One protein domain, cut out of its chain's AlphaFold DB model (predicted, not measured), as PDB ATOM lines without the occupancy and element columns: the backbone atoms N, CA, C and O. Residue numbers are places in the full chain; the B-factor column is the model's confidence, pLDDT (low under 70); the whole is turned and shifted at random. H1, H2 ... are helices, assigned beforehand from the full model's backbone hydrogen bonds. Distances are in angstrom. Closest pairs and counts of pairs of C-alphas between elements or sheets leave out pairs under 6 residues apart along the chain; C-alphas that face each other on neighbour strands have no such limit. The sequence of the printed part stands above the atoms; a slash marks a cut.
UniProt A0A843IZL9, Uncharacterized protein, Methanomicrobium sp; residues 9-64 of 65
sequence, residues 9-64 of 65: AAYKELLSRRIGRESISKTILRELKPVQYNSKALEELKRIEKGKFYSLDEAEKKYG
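What this domain is: This is residues 9 to 64 of the 65 residues of an uncharacterized protein of Methanomicrobium sp (UniProt A0A843IZL9). The longest helix, H3, lies between two ends of a drawn-out, loose chain of short helices: toward one end H1 and H2 pack crosswise on each other, and at the other end H4 lies off by itself, with residues 55 to 61 standing free. H3 comes near H1 and H2 with few contacts, and the four helices form no shared core. The printed part has 56 residues, with four named helices in the order H1, H2, H3, H4 and no named strand; the class is all helix. The whole is loose, with a radius of gyration of the C-alphas of 14.1 A, and its outline is a rod spanning 42 by 20 by 17 A.

Where its parts are: H3, residues 40 to 49, measures 14.3 A from first to last C-alpha. H2, residues 24 to 32, measures 11.7 A. H1, residues 9 to 16, measures 10.7 A and begins at C-alpha 9 (76.567, 194.877, 238.363). H4, residues 56 to 63, measures 10.6 A and ends at C-alpha 63 (60.751, 186.754, 234.404).

How they stand to each other: H3 is close to H1 but not clearly touching, the closest C-alphas being those of Ala 10 and Ala 41, 7.3 A apart. H3 and H1 run opposite ways at a steep tilt of 66 degrees. H3 is also close to H2 but not clearly touching, with C-alphas 32 and 42 closest at 7.8 A, and about perpendicular at 74 degrees. H1 and H2 touch, their closest C-alphas, of Leu 14 and Thr 27, 7.5 A apart, and stand about perpendicular at 87 degrees. H4 is apart from H1, H2 and H3. In H1, H2, H3 and H4 every O i to N i+4 pair is within hydrogen-bond range.

The domain as a whole: The two C-alphas farthest apart, of Gly 20 and Lys 61, are 42.0 A apart. The printed part has no cut, and the three links are short. The mean pLDDT of the printed part is 73.1; residues 32 to 60 and 62 to 64 are under 70.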
ATOM      1  N   ALA A   9      75.817 196.066 238.752       93.94
ATOM      2  CA  ALA A   9      76.567 194.877 238.363       93.94
ATOM      3  C   ALA A   9      77.293 195.058 237.017       93.94
ATOM      4  O   ALA A   9      78.490 194.778 236.925       93.94
ATOM      5  N   ALA A  10      76.600 195.580 235.998       86.81
ATOM      6  CA  ALA A  10      77.196 195.849 234.690       86.81
ATOM      7  C   ALA A  10      78.278 196.933 234.779       86.81
ATOM      8  O   ALA A  10      79.344 196.809 234.174       86.81
ATOM      9  N   TYR A  11      78.045 197.970 235.586       92.38
ATOM     10  CA  TYR A  11      79.033 199.016 235.820       92.38
ATOM     11  C   TYR A  11      80.300 198.472 236.498       92.38
ATOM     12  O   TYR A  11      81.411 198.778 236.063       92.38
ATOM     13  N   LYS A  12      80.155 197.614 237.516       93.69
ATOM     14  CA  LYS A  12      81.276 196.952 238.203       93.69
ATOM     15  C   LYS A  12      82.063 196.028 237.279       93.69
ATOM     16  O   LYS A  12      83.292 196.044 237.319       93.69
ATOM     17  N   GLU A  13      81.381 195.261 236.431       89.81
ATOM     18  CA  GLU A  13      82.036 194.432 235.414       89.81
ATOM     19  C   GLU A  13      82.837 195.289 234.423       89.81
ATOM     20  O   GLU A  13      83.942 194.933 234.021       89.81
ATOM     21  N   LEU A  14      82.310 196.448 234.043       89.12
ATOM     22  CA  LEU A  14      82.996 197.353 233.131       89.12
ATOM     23  C   LEU A  14      84.212 198.010 233.793       89.12
ATOM     24  O   LEU A  14      85.277 198.121 233.182       89.12
ATOM     25  N   LEU A  15      84.075 198.404 235.059       90.88
ATOM     26  CA  LEU A  15      85.165 198.951 235.859       90.88
ATOM     27  C   LEU A  15      86.300 197.952 236.077       90.88
ATOM     28  O   LEU A  15      87.458 198.359 236.024       90.88
ATOM     29  N   SER A  16      86.004 196.669 236.293       91.00
ATOM     30  CA  SER A  16      87.044 195.651 236.507       91.00
ATOM     31  C   SER A  16      87.935 195.445 235.278       91.00
ATOM     32  O   SER A  16      89.097 195.070 235.410       91.00
ATOM     33  N   ARG A  17      87.418 195.756 234.084       87.81
ATOM     34  CA  ARG A  17      88.136 195.686 232.801       87.81
ATOM     35  C   ARG A  17      88.886 196.974 232.448       87.81
ATOM     36  O   ARG A  17      89.533 197.048 231.401       87.81
ATOM     37  N   ARG A  18      88.784 198.019 233.272       92.81
ATOM     38  CA  ARG A  18      89.427 199.315 233.033       92.81
ATOM     39  C   ARG A  18      90.935 199.213 233.249       92.81
ATOM     40  O   ARG A  18      91.397 198.778 234.299       92.81
ATOM     41  N   ILE A  19      91.710 199.703 232.284       91.62
ATOM     42  CA  ILE A  19      93.172 199.727 232.370       91.62
ATOM     43  C   ILE A  19      93.626 201.113 232.834       91.62
ATOM     44  O   ILE A  19      93.476 202.121 232.137       91.62
ATOM     45  N   GLY A  20      94.209 201.166 234.034       89.88
ATOM     46  CA  GLY A  20      94.756 202.388 234.615       89.88
ATOM     47  C   GLY A  20      93.701 203.484 234.803       89.88
ATOM     48  O   GLY A  20      92.661 203.274 235.421       89.88
ATOM     49  N   ARG A  21      93.984 204.685 234.286       90.62
ATOM     50  CA  ARG A  21      93.132 205.883 234.441       90.62
ATOM     51  C   ARG A  21      92.354 206.260 233.180       90.62
ATOM     52  O   ARG A  21      91.893 207.391 233.062       90.62
ATOM     53  N   GLU A  22      92.186 205.343 232.233       92.00
ATOM     54  CA  GLU A  22      91.452 205.635 230.997       92.00
ATOM     55  C   GLU A  22      89.976 205.995 231.236       92.00
ATOM     56  O   GLU A  22      89.420 205.705 232.295       92.00
ATOM     57  N   SER A  23      89.316 206.621 230.262       92.56
ATOM     58  CA  SER A  23      87.880 206.882 230.363       92.56
ATOM     59  C   SER A  23      87.062 205.606 230.161       92.56
ATOM     60  O   SER A  23      87.431 204.729 229.381       92.56
ATOM     61  N   ILE A  24      85.892 205.550 230.798       90.19
ATOM     62  CA  ILE A  24      84.923 204.456 230.637       90.19
ATOM     63  C   ILE A  24      84.538 204.249 229.166       90.19
ATOM     64  O   ILE A  24      84.466 203.119 228.694       90.19
ATOM     65  N   SER A  25      84.380 205.332 228.400       89.94
ATOM     66  CA  SER A  25      84.113 205.255 226.959       89.94
ATOM     67  C   SER A  25      85.236 204.558 226.184       89.94
ATOM     68  O   SER A  25      84.967 203.844 225.223       89.94
ATOM     69  N   LYS A  26      86.498 204.738 226.596       90.62
ATOM     70  CA  LYS A  26      87.651 204.075 225.975       90.62
ATOM     71  C   LYS A  26      87.709 202.594 226.343       90.62
ATOM     72  O   LYS A  26      87.960 201.775 225.463       90.62
ATOM     73  N   THR A  27      87.388 202.255 227.592       90.69
ATOM     74  CA  THR A  27      87.209 200.867 228.038       90.69
ATOM     75  C   THR A  27      86.115 200.170 227.224       90.69
ATOM     76  O   THR A  27      86.377 199.127 226.640       90.69
ATOM     77  N   ILE A  28      84.939 200.792 227.071       87.31
ATOM     78  CA  ILE A  28      83.836 200.305 226.218       87.31
ATOM     79  C   ILE A  28      84.321 200.034 224.796       87.31
ATOM     80  O   ILE A  28      84.119 198.949 224.265       87.31
ATOM     81  N   LEU A  29      84.985 201.010 224.177       86.06
ATOM     82  CA  LEU A  29      85.454 200.874 222.801       86.06
ATOM     83  C   LEU A  29      86.501 199.772 222.644       86.06
ATOM     84  O   LEU A  29      86.528 199.147 221.593       86.06
ATOM     85  N   ARG A  30      87.358 199.532 223.640       86.56
ATOM     86  CA  ARG A  30      88.342 198.445 223.592       86.56
ATOM     87  C   ARG A  30      87.686 197.084 223.787       86.56
ATOM     88  O   ARG A  30      87.950 196.183 223.006       86.56
ATOM     89  N   GLU A  31      86.869 196.939 224.823       79.81
ATOM     90  CA  GLU A  31      86.300 195.648 225.217       79.81
ATOM     91  C   GLU A  31      85.183 195.197 224.269       79.81
ATOM     92  O   GLU A  31      85.020 194.004 224.028       79.81
ATOM     93  N   LEU A  32      84.420 196.140 223.707       68.06
ATOM     94  CA  LEU A  32      83.233 195.840 222.900       68.06
ATOM     95  C   LEU A  32      83.447 195.982 221.383       68.06
ATOM     96  O   LEU A  32      82.557 195.586 220.635       68.06
ATOM     97  N   LYS A  33      84.587 196.504 220.884       62.59
ATOM     98  CA  LYS A  33      84.840 196.566 219.422       62.59
ATOM     99  C   LYS A  33      85.418 195.295 218.788       62.59
ATOM    100  O   LYS A  33      85.049 195.062 217.640       62.59
ATOM    101  N   PRO A  34      86.298 194.490 219.416       54.72
ATOM    102  CA  PRO A  34      86.926 193.390 218.693       54.72
ATOM    103  C   PRO A  34      86.786 192.033 219.389       54.72
ATOM    104  O   PRO A  34      87.756 191.285 219.421       54.72
ATOM    105  N   VAL A  35      85.615 191.669 219.926       47.06
ATOM    106  CA  VAL A  35      85.403 190.269 220.321       47.06
ATOM    107  C   VAL A  35      83.962 189.815 220.086       47.06
ATOM    108  O   VAL A  35      83.018 190.299 220.707       47.06
ATOM    109  N   GLN A  36      83.814 188.822 219.204       48.53
ATOM    110  CA  GLN A  36      82.671 187.908 219.124       48.53
ATOM    111  C   GLN A  36      82.570 187.081 220.419       48.53
ATOM    112  O   GLN A  36      82.777 185.873 220.421       48.53
ATOM    113  N   TYR A  37      82.312 187.727 221.552       49.25
ATOM    114  CA  TYR A  37      82.008 187.040 222.798       49.25
ATOM    115  C   TYR A  37      80.520 187.189 223.080       49.25
ATOM    116  O   TYR A  37      79.989 188.298 223.140       49.25
ATOM    117  N   ASN A  38      79.855 186.048 223.254       54.12
ATOM    118  CA  ASN A  38      78.475 185.945 223.715       54.12
ATOM    119  C   ASN A  38      78.388 186.394 225.184       54.12
ATOM    120  O   ASN A  38      78.207 185.576 226.083       54.12
ATOM    121  N   SER A  39      78.578 187.686 225.455       59.16
ATOM    122  CA  SER A  39      78.328 188.262 226.773       59.16
ATOM    123  C   SER A  39      76.872 188.711 226.863       59.16
ATOM    124  O   SER A  39      76.316 189.270 225.913       59.16
ATOM    125  N   LYS A  40      76.240 188.480 228.021       65.12
ATOM    126  CA  LYS A  40      74.866 188.936 228.291       65.12
ATOM    127  C   LYS A  40      74.720 190.452 228.101       65.12
ATOM    128  O   LYS A  40      73.721 190.900 227.554       65.12
ATOM    129  N   ALA A  41      75.759 191.218 228.438       60.50
ATOM    130  CA  ALA A  41      75.800 192.661 228.225       60.50
ATOM    131  C   ALA A  41      75.731 193.051 226.733       60.50
ATOM    132  O   ALA A  41      75.064 194.019 226.373       60.50
ATOM    133  N   LEU A  42      76.371 192.282 225.840       64.50
ATOM    134  CA  LEU A  42      76.292 192.519 224.396       64.50
ATOM    135  C   LEU A  42      74.897 192.187 223.840       64.50
ATOM    136  O   LEU A  42      74.427 192.866 222.926       64.50
ATOM    137  N   GLU A  43      74.217 191.172 224.382       67.50
ATOM    138  CA  GLU A  43      72.818 190.898 224.031       67.50
ATOM    139  C   GLU A  43      71.879 192.027 224.458       67.50
ATOM    140  O   GLU A  43      71.039 192.449 223.663       67.50
ATOM    141  N   GLU A  44      72.010 192.521 225.688       65.94
ATOM    142  CA  GLU A  44      71.165 193.602 226.201       65.94
ATOM    143  C   GLU A  44      71.355 194.888 225.395       65.94
ATOM    144  O   GLU A  44      70.373 195.481 224.947       65.94
ATOM    145  N   LEU A  45      72.600 195.252 225.079       66.50
ATOM    146  CA  LEU A  45      72.895 196.403 224.222       66.50
ATOM    147  C   LEU A  45      72.315 196.249 222.809       66.50
ATOM    148  O   LEU A  45      71.753 197.204 222.277       66.50
ATOM    149  N   LYS A  46      72.363 195.047 222.218       66.88
ATOM    150  CA  LYS A  46      71.722 194.769 220.918       66.88
ATOM    151  C   LYS A  46      70.194 194.853 220.974       66.88
ATOM    152  O   LYS A  46      69.571 195.203 219.972       66.88
ATOM    153  N   ARG A  47      69.561 194.506 222.101       66.31
ATOM    154  CA  ARG A  47      68.100 194.646 222.280       66.31
ATOM    155  C   ARG A  47      67.694 196.114 222.391       66.31
ATOM    156  O   ARG A  47      66.718 196.510 221.756       66.31
ATOM    157  N   ILE A  48      68.492 196.901 223.113       67.50
ATOM    158  CA  ILE A  48      68.351 198.356 223.245       67.50
ATOM    159  C   ILE A  48      68.517 199.039 221.879       67.50
ATOM    160  O   ILE A  48      67.667 199.831 221.484       67.50
ATOM    161  N   GLU A  49      69.555 198.682 221.115       61.97
ATOM    162  CA  GLU A  49      69.806 199.213 219.763       61.97
ATOM    163  C   GLU A  49      68.660 198.897 218.786       61.97
ATOM    164  O   GLU A  49      68.321 199.713 217.932       61.97
ATOM    165  N   LYS A  50      68.012 197.736 218.939       65.12
ATOM    166  CA  LYS A  50      66.859 197.323 218.125       65.12
ATOM    167  C   LYS A  50      65.510 197.856 218.623       65.12
ATOM    168  O   LYS A  50      64.484 197.476 218.061       65.12
ATOM    169  N   GLY A  51      65.486 198.685 219.669       59.34
ATOM    170  CA  GLY A  51      64.259 199.282 220.207       59.34
ATOM    171  C   GLY A  51      63.279 198.285 220.834       59.34
ATOM    172  O   GLY A  51      62.119 198.624 221.044       59.34
ATOM    173  N   LYS A  52      63.713 197.052 221.136       55.53
ATOM    174  CA  LYS A  52      62.889 196.058 221.839       55.53
ATOM    175  C   LYS A  52      63.040 196.252 223.341       55.53
ATOM    176  O   LYS A  52      63.760 195.503 224.001       55.53
ATOM    177  N   PHE A  53      62.365 197.267 223.860       62.19
ATOM    178  CA  PHE A  53      62.119 197.393 225.289       62.19
ATOM    179  C   PHE A  53      60.844 196.619 225.610       62.19
ATOM    180  O   PHE A  53      59.836 196.800 224.932       62.19
ATOM    181  N   TYR A  54      60.913 195.735 226.603       57.81
ATOM    182  CA  TYR A  54      59.707 195.234 227.250       57.81
ATOM    183  C   TYR A  54      59.222 196.329 228.198       57.81
ATOM    184  O   TYR A  54      60.048 196.956 228.870       57.81
ATOM    185  N   SER A  55      57.917 196.585 228.249       60.09
ATOM    186  CA  SER A  55      57.370 197.388 229.346       60.09
ATOM    187  C   SER A  55      57.603 196.666 230.680       60.09
ATOM    188  O   SER A  55      57.874 195.462 230.704       60.09
ATOM    189  N   LEU A  56      57.518 197.394 231.796       57.34
ATOM    190  CA  LEU A  56      57.712 196.812 233.129       57.34
ATOM    191  C   LEU A  56      56.793 195.589 233.332       57.34
ATOM    192  O   LEU A  56      57.273 194.515 233.677       57.34
ATOM    193  N   ASP A  57      55.519 195.714 232.945       63.94
ATOM    194  CA  ASP A  57      54.524 194.632 232.952       63.94
ATOM    195  C   ASP A  57      54.935 193.386 232.149       63.94
ATOM    196  O   ASP A  57      54.643 192.247 232.525       63.94
ATOM    197  N   GLU A  58      55.597 193.570 231.005       65.25
ATOM    198  CA  GLU A  58      56.051 192.457 230.167       65.25
ATOM    199  C   GLU A  58      57.263 191.742 230.777       65.25
ATOM    200  O   GLU A  58      57.429 190.532 230.586       65.25
ATOM    201  N   ALA A  59      58.098 192.468 231.524       62.19
ATOM    202  CA  ALA A  59      59.224 191.903 232.252       62.19
ATOM    203  C   ALA A  59      58.760 191.106 233.481       62.19
ATOM    204  O   ALA A  59      59.208 189.967 233.646       62.19
ATOM    205  N   GLU A  60      57.817 191.641 234.267       65.06
ATOM    206  CA  GLU A  60      57.231 190.955 235.431       65.06
ATOM    207  C   GLU A  60      56.584 189.625 235.013       65.06
ATOM    208  O   GLU A  60      56.884 188.564 235.560       65.06
ATOM    209  N   LYS A  61      55.781 189.625 233.937       71.06
ATOM    210  CA  LYS A  61      55.132 188.400 233.432       71.06
ATOM    211  C   LYS A  61      56.098 187.335 232.932       71.06
ATOM    212  O   LYS A  61      55.801 186.145 233.028       71.06
ATOM    213  N   LYS A  62      57.202 187.742 232.308       63.59
ATOM    214  CA  LYS A  62      58.114 186.811 231.633       63.59
ATOM    215  C   LYS A  62      59.200 186.274 232.557       63.59
ATOM    216  O   LYS A  62      59.660 185.153 232.344       63.59
ATOM    217  N   TYR A  63      59.618 187.068 233.537       66.44
ATOM    218  CA  TYR A  63      60.751 186.754 234.404       66.44
ATOM    219  C   TYR A  63      60.380 186.631 235.887       66.44
ATOM    220  O   TYR A  63      61.229 186.194 236.658       66.44
ATOM    221  N   GLY A  64      59.131 186.922 236.274       56.66
ATOM    222  CA  GLY A  64      58.620 186.708 237.635       56.66
ATOM    223  C   GLY A  64      59.294 187.577 238.698       56.66
ATOM    224  O   GLY A  64      59.386 187.156 239.850       56.66
TER     225      GLY A  64